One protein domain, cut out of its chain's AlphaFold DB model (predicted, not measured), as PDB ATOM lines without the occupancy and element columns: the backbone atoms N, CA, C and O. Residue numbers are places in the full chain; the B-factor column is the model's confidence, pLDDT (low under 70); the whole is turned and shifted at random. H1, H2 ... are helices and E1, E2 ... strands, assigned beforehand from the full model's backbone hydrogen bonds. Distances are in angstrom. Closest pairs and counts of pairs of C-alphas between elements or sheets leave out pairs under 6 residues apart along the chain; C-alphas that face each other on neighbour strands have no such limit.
ATOM      1  N   VAL A 236     -14.595 -41.566  34.168       82.88
ATOM      2  CA  VAL A 236     -15.287 -40.317  34.496       82.88
ATOM      3  C   VAL A 236     -16.785 -40.592  34.547       82.88
ATOM      4  O   VAL A 236     -17.369 -41.064  33.572       82.88
ATOM      5  N   LEU A 237     -17.413 -40.306  35.686       83.75
ATOM      6  CA  LEU A 237     -18.848 -40.494  35.877       83.75
ATOM      7  C   LEU A 237     -19.587 -39.179  35.614       83.75
ATOM      8  O   LEU A 237     -19.366 -38.195  36.315       83.75
ATOM      9  N   LEU A 238     -20.483 -39.181  34.629       81.31
ATOM     10  CA  LEU A 238     -21.362 -38.058  34.300       81.31
ATOM     11  C   LEU A 238     -22.773 -38.372  34.797       81.31
ATOM     12  O   LEU A 238     -23.396 -39.322  34.325       81.31
ATOM     13  N   ILE A 239     -23.276 -37.587  35.748       82.00
ATOM     14  CA  ILE A 239     -24.612 -37.775  36.323       82.00
ATOM     15  C   ILE A 239     -25.470 -36.569  35.972       82.00
ATOM     16  O   ILE A 239     -25.243 -35.473  36.483       82.00
ATOM     17  N   ASN A 240     -26.463 -36.783  35.114       77.88
ATOM     18  CA  ASN A 240     -27.468 -35.770  34.817       77.88
ATOM     19  C   ASN A 240     -28.601 -35.786  35.856       77.88
ATOM     20  O   ASN A 240     -28.808 -36.799  36.522       77.88
ATOM     21  N   GLU A 241     -29.335 -34.677  35.970       77.56
ATOM     22  CA  GLU A 241     -30.472 -34.512  36.892       77.56
ATOM     23  C   GLU A 241     -30.151 -34.879  38.349       77.56
ATOM     24  O   GLU A 241     -30.969 -35.425  39.089       77.56
ATOM     25  N   PHE A 242     -28.945 -34.538  38.809       78.62
ATOM     26  CA  PHE A 242     -28.516 -34.789  40.185       78.62
ATOM     27  C   PHE A 242     -29.379 -34.046  41.222       78.62
ATOM     28  O   PHE A 242     -29.396 -34.409  42.397       78.62
ATOM     29  N   SER A 243     -30.161 -33.056  40.784       74.56
ATOM     30  CA  SER A 243     -31.199 -32.406  41.585       74.56
ATOM     31  C   SER A 243     -32.264 -33.360  42.111       74.56
ATOM     32  O   SER A 243     -32.813 -33.095  43.175       74.56
ATOM     33  N   GLU A 244     -32.530 -34.485  41.446       76.50
ATOM     34  CA  GLU A 244     -33.465 -35.489  41.970       76.50
ATOM     35  C   GLU A 244     -32.987 -36.088  43.297       76.50
ATOM     36  O   GLU A 244     -33.797 -36.494  44.132       76.50
ATOM     37  N   LEU A 245     -31.673 -36.066  43.563       76.25
ATOM     38  CA  LEU A 245     -31.148 -36.457  44.866       76.25
ATOM     39  C   LEU A 245     -31.655 -35.526  45.975       76.25
ATOM     40  O   LEU A 245     -31.904 -35.999  47.077       76.25
ATOM     41  N   TYR A 246     -31.874 -34.238  45.698       68.94
ATOM     42  CA  TYR A 246     -32.423 -33.292  46.677       68.94
ATOM     43  C   TYR A 246     -33.846 -33.663  47.110       68.94
ATOM     44  O   TYR A 246     -34.201 -33.500  48.276       68.94
ATOM     45  N   ASN A 247     -34.640 -34.222  46.195       68.75
ATOM     46  CA  ASN A 247     -35.996 -34.696  46.479       68.75
ATOM     47  C   ASN A 247     -36.012 -36.081  47.152       68.75
ATOM     48  O   ASN A 247     -37.046 -36.514  47.664       68.75
ATOM     49  N   ALA A 248     -34.886 -36.800  47.150       72.81
ATOM     50  CA  ALA A 248     -34.792 -38.125  47.745       72.81
ATOM     51  C   ALA A 248     -34.867 -38.070  49.279       72.81
ATOM     52  O   ALA A 248     -34.606 -37.048  49.910       72.81
ATOM     53  N   GLN A 249     -35.173 -39.205  49.911       69.00
ATOM     54  CA  GLN A 249     -35.183 -39.292  51.374       69.00
ATOM     55  C   GLN A 249     -33.792 -38.963  51.962       69.00
ATOM     56  O   GLN A 249     -32.792 -39.425  51.405       69.00
ATOM     57  N   PRO A 250     -33.695 -38.267  53.115       66.69
ATOM     58  CA  PRO A 250     -32.416 -37.815  53.685       66.69
ATOM     59  C   PRO A 250     -31.363 -38.917  53.865       66.69
ATOM     60  O   PRO A 250     -30.170 -38.687  53.679       66.69
ATOM     61  N   ASN A 251     -31.800 -40.139  54.176       63.66
ATOM     62  CA  ASN A 251     -30.907 -41.288  54.318       63.66
ATOM     63  C   ASN A 251     -30.242 -41.666  52.985       63.66
ATOM     64  O   ASN A 251     -29.035 -41.884  52.956       63.66
ATOM     65  N   ILE A 252     -30.997 -41.647  51.882       70.12
ATOM     66  CA  ILE A 252     -30.489 -41.930  50.530       70.12
ATOM     67  C   ILE A 252     -29.497 -40.845  50.104       70.12
ATOM     68  O   ILE A 252     -28.439 -41.152  49.553       70.12
ATOM     69  N   GLN A 253     -29.810 -39.579  50.402       73.38
ATOM     70  CA  GLN A 253     -28.893 -38.463  50.160       73.38
ATOM     71  C   GLN A 253     -27.562 -38.699  50.876       73.38
ATOM     72  O   GLN A 253     -26.501 -38.679  50.258       73.38
ATOM     73  N   ASN A 254     -27.623 -38.991  52.176       69.50
ATOM     74  CA  ASN A 254     -26.443 -39.212  52.999       69.50
ATOM     75  C   ASN A 254     -25.629 -40.432  52.537       69.50
ATOM     76  O   ASN A 254     -24.408 -40.342  52.441       69.50
ATOM     77  N   GLU A 255     -26.271 -41.552  52.201       73.31
ATOM     78  CA  GLU A 255     -25.590 -42.755  51.699       73.31
ATOM     79  C   GLU A 255     -24.877 -42.508  50.363       73.31
ATOM     80  O   GLU A 255     -23.702 -42.852  50.218       73.31
ATOM     81  N   CYS A 256     -25.556 -41.860  49.413       76.56
ATOM     82  CA  CYS A 256     -24.993 -41.502  48.112       76.56
ATOM     83  C   CYS A 256     -23.765 -40.590  48.270       76.56
ATOM     84  O   CYS A 256     -22.677 -40.864  47.756       76.56
ATOM     85  N   LEU A 257     -23.905 -39.543  49.084       76.31
ATOM     86  CA  LEU A 257     -22.833 -38.595  49.367       76.31
ATOM     87  C   LEU A 257     -21.649 -39.242  50.105       76.31
ATOM     88  O   LEU A 257     -20.485 -38.936  49.824       76.31
ATOM     89  N   GLN A 258     -21.915 -40.172  51.025       74.81
ATOM     90  CA  GLN A 258     -20.873 -40.959  51.683       74.81
ATOM     91  C   GLN A 258     -20.135 -41.877  50.704       74.81
ATOM     92  O   GLN A 258     -18.921 -42.039  50.843       74.81
ATOM     93  N   ALA A 259     -20.822 -42.459  49.719       76.94
ATOM     94  CA  ALA A 259     -20.193 -43.284  48.691       76.94
ATOM     95  C   ALA A 259     -19.209 -42.465  47.841       76.94
ATOM     96  O   ALA A 259     -18.043 -42.847  47.729       76.94
ATOM     97  N   PHE A 260     -19.615 -41.293  47.339       78.56
ATOM     98  CA  PHE A 260     -18.707 -40.410  46.595       78.56
ATOM     99  C   PHE A 260     -17.521 -39.943  47.436       78.56
ATOM    100  O   PHE A 260     -16.387 -39.922  46.957       78.56
ATOM    101  N   ARG A 261     -17.738 -39.646  48.723       76.44
ATOM    102  CA  ARG A 261     -16.641 -39.303  49.634       76.44
ATOM    103  C   ARG A 261     -15.661 -40.462  49.823       76.44
ATOM    104  O   ARG A 261     -14.453 -40.232  49.834       76.44
ATOM    105  N   LYS A 262     -16.162 -41.693  49.976       76.19
ATOM    106  CA  LYS A 262     -15.324 -42.899  50.077       76.19
ATOM    107  C   LYS A 262     -14.487 -43.104  48.818       76.19
ATOM    108  O   LYS A 262     -13.320 -43.454  48.959       76.19
ATOM    109  N   ILE A 263     -15.059 -42.859  47.639       77.06
ATOM    110  CA  ILE A 263     -14.345 -42.934  46.359       77.06
ATOM    111  C   ILE A 263     -13.237 -41.879  46.310       77.06
ATOM    112  O   ILE A 263     -12.068 -42.229  46.180       77.06
ATOM    113  N   ARG A 264     -13.582 -40.602  46.530       75.56
ATOM    114  CA  ARG A 264     -12.633 -39.479  46.489       75.56
ATOM    115  C   ARG A 264     -11.452 -39.669  47.440       75.56
ATOM    116  O   ARG A 264     -10.308 -39.439  47.066       75.56
ATOM    117  N   ASN A 265     -11.728 -40.074  48.677       78.06
ATOM    118  CA  ASN A 265     -10.693 -40.221  49.701       78.06
ATOM    119  C   ASN A 265      -9.815 -41.468  49.494       78.06
ATOM    120  O   ASN A 265      -8.736 -41.537  50.074       78.06
ATOM    121  N   ASN A 266     -10.256 -42.441  48.691       77.38
ATOM    122  CA  ASN A 266      -9.527 -43.675  48.407       77.38
ATOM    123  C   ASN A 266      -9.281 -43.828  46.898       77.38
ATOM    124  O   ASN A 266      -9.540 -44.886  46.325       77.38
ATOM    125  N   ASN A 267      -8.758 -42.783  46.257       69.56
ATOM    126  CA  ASN A 267      -8.476 -42.736  44.816       69.56
ATOM    127  C   ASN A 267      -7.542 -43.848  44.289       69.56
ATOM    128  O   ASN A 267      -7.466 -44.060  43.089       69.56
ATOM    129  N   LYS A 268      -6.837 -44.575  45.167       72.88
ATOM    130  CA  LYS A 268      -6.018 -45.749  44.808       72.88
ATOM    131  C   LYS A 268      -6.791 -47.071  44.791       72.88
ATOM    132  O   LYS A 268      -6.267 -48.063  44.299       72.88
ATOM    133  N   MET A 269      -7.986 -47.118  45.382       72.25
ATOM    134  CA  MET A 269      -8.816 -48.330  45.449       72.25
ATOM    135  C   MET A 269      -9.928 -48.362  44.403       72.25
ATOM    136  O   MET A 269     -10.496 -49.429  44.166       72.25
ATOM    137  N   TYR A 270     -10.222 -47.229  43.766       80.31
ATOM    138  CA  TYR A 270     -11.301 -47.104  42.795       80.31
ATOM    139  C   TYR A 270     -10.801 -46.486  41.487       80.31
ATOM    140  O   TYR A 270      -9.966 -45.591  41.526       80.31
ATOM    141  N   VAL A 271     -11.347 -46.924  40.348       83.12
ATOM    142  CA  VAL A 271     -11.012 -46.394  39.006       83.12
ATOM    143  C   VAL A 271     -11.671 -45.058  38.687       83.12
ATOM    144  O   VAL A 271     -11.401 -44.463  37.648       83.12
ATOM    145  N   ILE A 272     -12.594 -44.588  39.528       83.19
ATOM    146  CA  ILE A 272     -13.277 -43.319  39.277       83.19
ATOM    147  C   ILE A 272     -12.288 -42.181  39.516       83.19
ATOM    148  O   ILE A 272     -11.936 -41.873  40.654       83.19
ATOM    149  N   HIS A 273     -11.902 -41.528  38.426       80.88
ATOM    150  CA  HIS A 273     -11.001 -40.386  38.432       80.88
ATOM    151  C   HIS A 273     -11.744 -39.084  38.742       80.88
ATOM    152  O   HIS A 273     -11.257 -38.238  39.487       80.88
ATOM    153  N   SER A 274     -12.946 -38.924  38.183       79.88
ATOM    154  CA  SER A 274     -13.768 -37.731  38.374       79.88
ATOM    155  C   SER A 274     -15.256 -38.064  38.331       79.88
ATOM    156  O   SER A 274     -15.689 -38.974  37.621       79.88
ATOM    157  N   VAL A 275     -16.040 -37.310  39.100       79.81
ATOM    158  CA  VAL A 275     -17.503 -37.352  39.085       79.81
ATOM    159  C   VAL A 275     -17.995 -35.948  38.776       79.81
ATOM    160  O   VAL A 275     -17.743 -35.017  39.539       79.81
ATOM    161  N   ILE A 276     -18.704 -35.809  37.664       80.31
ATOM    162  CA  ILE A 276     -19.310 -34.563  37.215       80.31
ATOM    163  C   ILE A 276     -20.819 -34.728  37.362       80.31
ATOM    164  O   ILE A 276     -21.436 -35.574  36.711       80.31
ATOM    165  N   THR A 277     -21.413 -33.929  38.241       77.56
ATOM    166  CA  THR A 277     -22.857 -33.907  38.470       77.56
ATOM    167  C   THR A 277     -23.467 -32.660  37.842       77.56
ATOM    168  O   THR A 277     -22.903 -31.569  37.914       77.56
ATOM    169  N   VAL A 278     -24.624 -32.824  37.209       79.19
ATOM    170  CA  VAL A 278     -25.365 -31.751  36.545       79.19
ATOM    171  C   VAL A 278     -26.766 -31.688  37.126       79.19
ATOM    172  O   VAL A 278     -27.417 -32.713  37.312       79.19
ATOM    173  N   GLY A 279     -27.243 -30.478  37.392       71.50
ATOM    174  CA  GLY A 279     -28.641 -30.212  37.697       71.50
ATOM    175  C   GLY A 279     -28.855 -28.773  38.150       71.50
ATOM    176  O   GLY A 279     -27.987 -27.912  38.017       71.50
ATOM    177  N   THR A 280     -30.053 -28.513  38.647       71.25
ATOM    178  CA  THR A 280     -30.518 -27.205  39.105       71.25
ATOM    179  C   THR A 280     -29.810 -26.726  40.380       71.25
ATOM    180  O   THR A 280     -29.152 -27.486  41.092       71.25
ATOM    181  N   PHE A 281     -30.005 -25.444  40.709       60.44
ATOM    182  CA  PHE A 281     -29.430 -24.765  41.880       60.44
ATOM    183  C   PHE A 281     -29.598 -25.519  43.215       60.44
ATOM    184  O   PHE A 281     -28.787 -25.326  44.120       60.44
ATOM    185  N   GLY A 282     -30.594 -26.409  43.338       55.62
ATOM    186  CA  GLY A 282     -30.817 -27.246  44.524       55.62
ATOM    187  C   GLY A 282     -29.630 -28.138  44.908       55.62
ATOM    188  O   GLY A 282     -29.473 -28.464  46.081       55.62
ATOM    189  N   ILE A 283     -28.734 -28.452  43.963       59.25
ATOM    190  CA  ILE A 283     -27.510 -29.226  44.229       59.25
ATOM    191  C   ILE A 283     -26.569 -28.491  45.193       59.25
ATOM    192  O   ILE A 283     -25.918 -29.131  46.016       59.25
ATOM    193  N   MET A 284     -26.526 -27.154  45.146       56.78
ATOM    194  CA  MET A 284     -25.690 -26.357  46.055       56.78
ATOM    195  C   MET A 284     -26.195 -26.384  47.505       56.78
ATOM    196  O   MET A 284     -25.431 -26.103  48.425       56.78
ATOM    197  N   ASN A 285     -27.459 -26.769  47.713       59.22
ATOM    198  CA  ASN A 285     -28.098 -26.864  49.025       59.22
ATOM    199  C   ASN A 285     -28.126 -28.297  49.583       59.22
ATOM    200  O   ASN A 285     -28.749 -28.534  50.618       59.22
ATOM    201  N   LEU A 286     -27.464 -29.260  48.928       58.31
ATOM    202  CA  LEU A 286     -27.296 -30.622  49.443       58.31
ATOM    203  C   LEU A 286     -26.310 -30.620  50.621       58.31
ATOM    204  O   LEU A 286     -25.124 -30.916  50.472       58.31
TER     205      LEU A 286
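AT A GLANCE: This is residues 236 to 286 of the 356 residues of an uncharacterized protein of Piloderma croceum (strain F 1598) (UniProt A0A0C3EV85). The printed part makes an open frame, with the ribbon of strands E1 and E2 along one side, the long helix H2 along the other, short H1 and H3 at one end. The printed part has 51 residues, with three named helices and two named strands in the order E1, H1, H2, E2, H3 along the chain; the class is mixed, helices and strands, and the two strands are parallel. It is only just compact, close to loose, with a radius of gyration of the C-alphas of 11.5 A and spans of 32 by 21 by 13 A.

IN THESE COORDINATES: E1, residues 236 to 239, begins at C-alpha (-15.287, -40.317, 34.496). H1 is residues 244 to 247; H2, 250 to 265, 22.2 A; E2, 272 to 277, 13.5 A; H3, 281 to 285, ending at (-28.098, -26.864, 49.025).

HOW THE PARTS SIT: E1, H1, H2, E2 form a strand-helix-strand unit, parallel neighbour strands with helices between, its crossover right-handed. N 237 and O 274 are 2.9 A apart, within hydrogen-bond range. H1 and H2 only just touch, only at the corner, with 3 pairs of C-alphas within 8 A, Leu 245 and Gln 253 closest at 6.1 A; H2 does so with residues 252 to 253 alone. The closest C-alphas of H2 and E2, Ile 263 and Ile 272, are 7.2 A apart. H3 is close to H1 but not clearly touching, Tyr 246 and Gly 282 having the closest C-alphas at 6.6 A. Every O i to N i+4 pair is within range in H2; H3 has 0 of 1, but 2 of 2 O i to N i+3, and H1 is too short.

THE WHOLE: The C-alphas of Asn 247 and Lys 268, the farthest apart, are 32.0 A apart. The printed part has no cut and no long link. Mean pLDDT of the printed part is 73.8, and residues 281 to 286 are among those under 70.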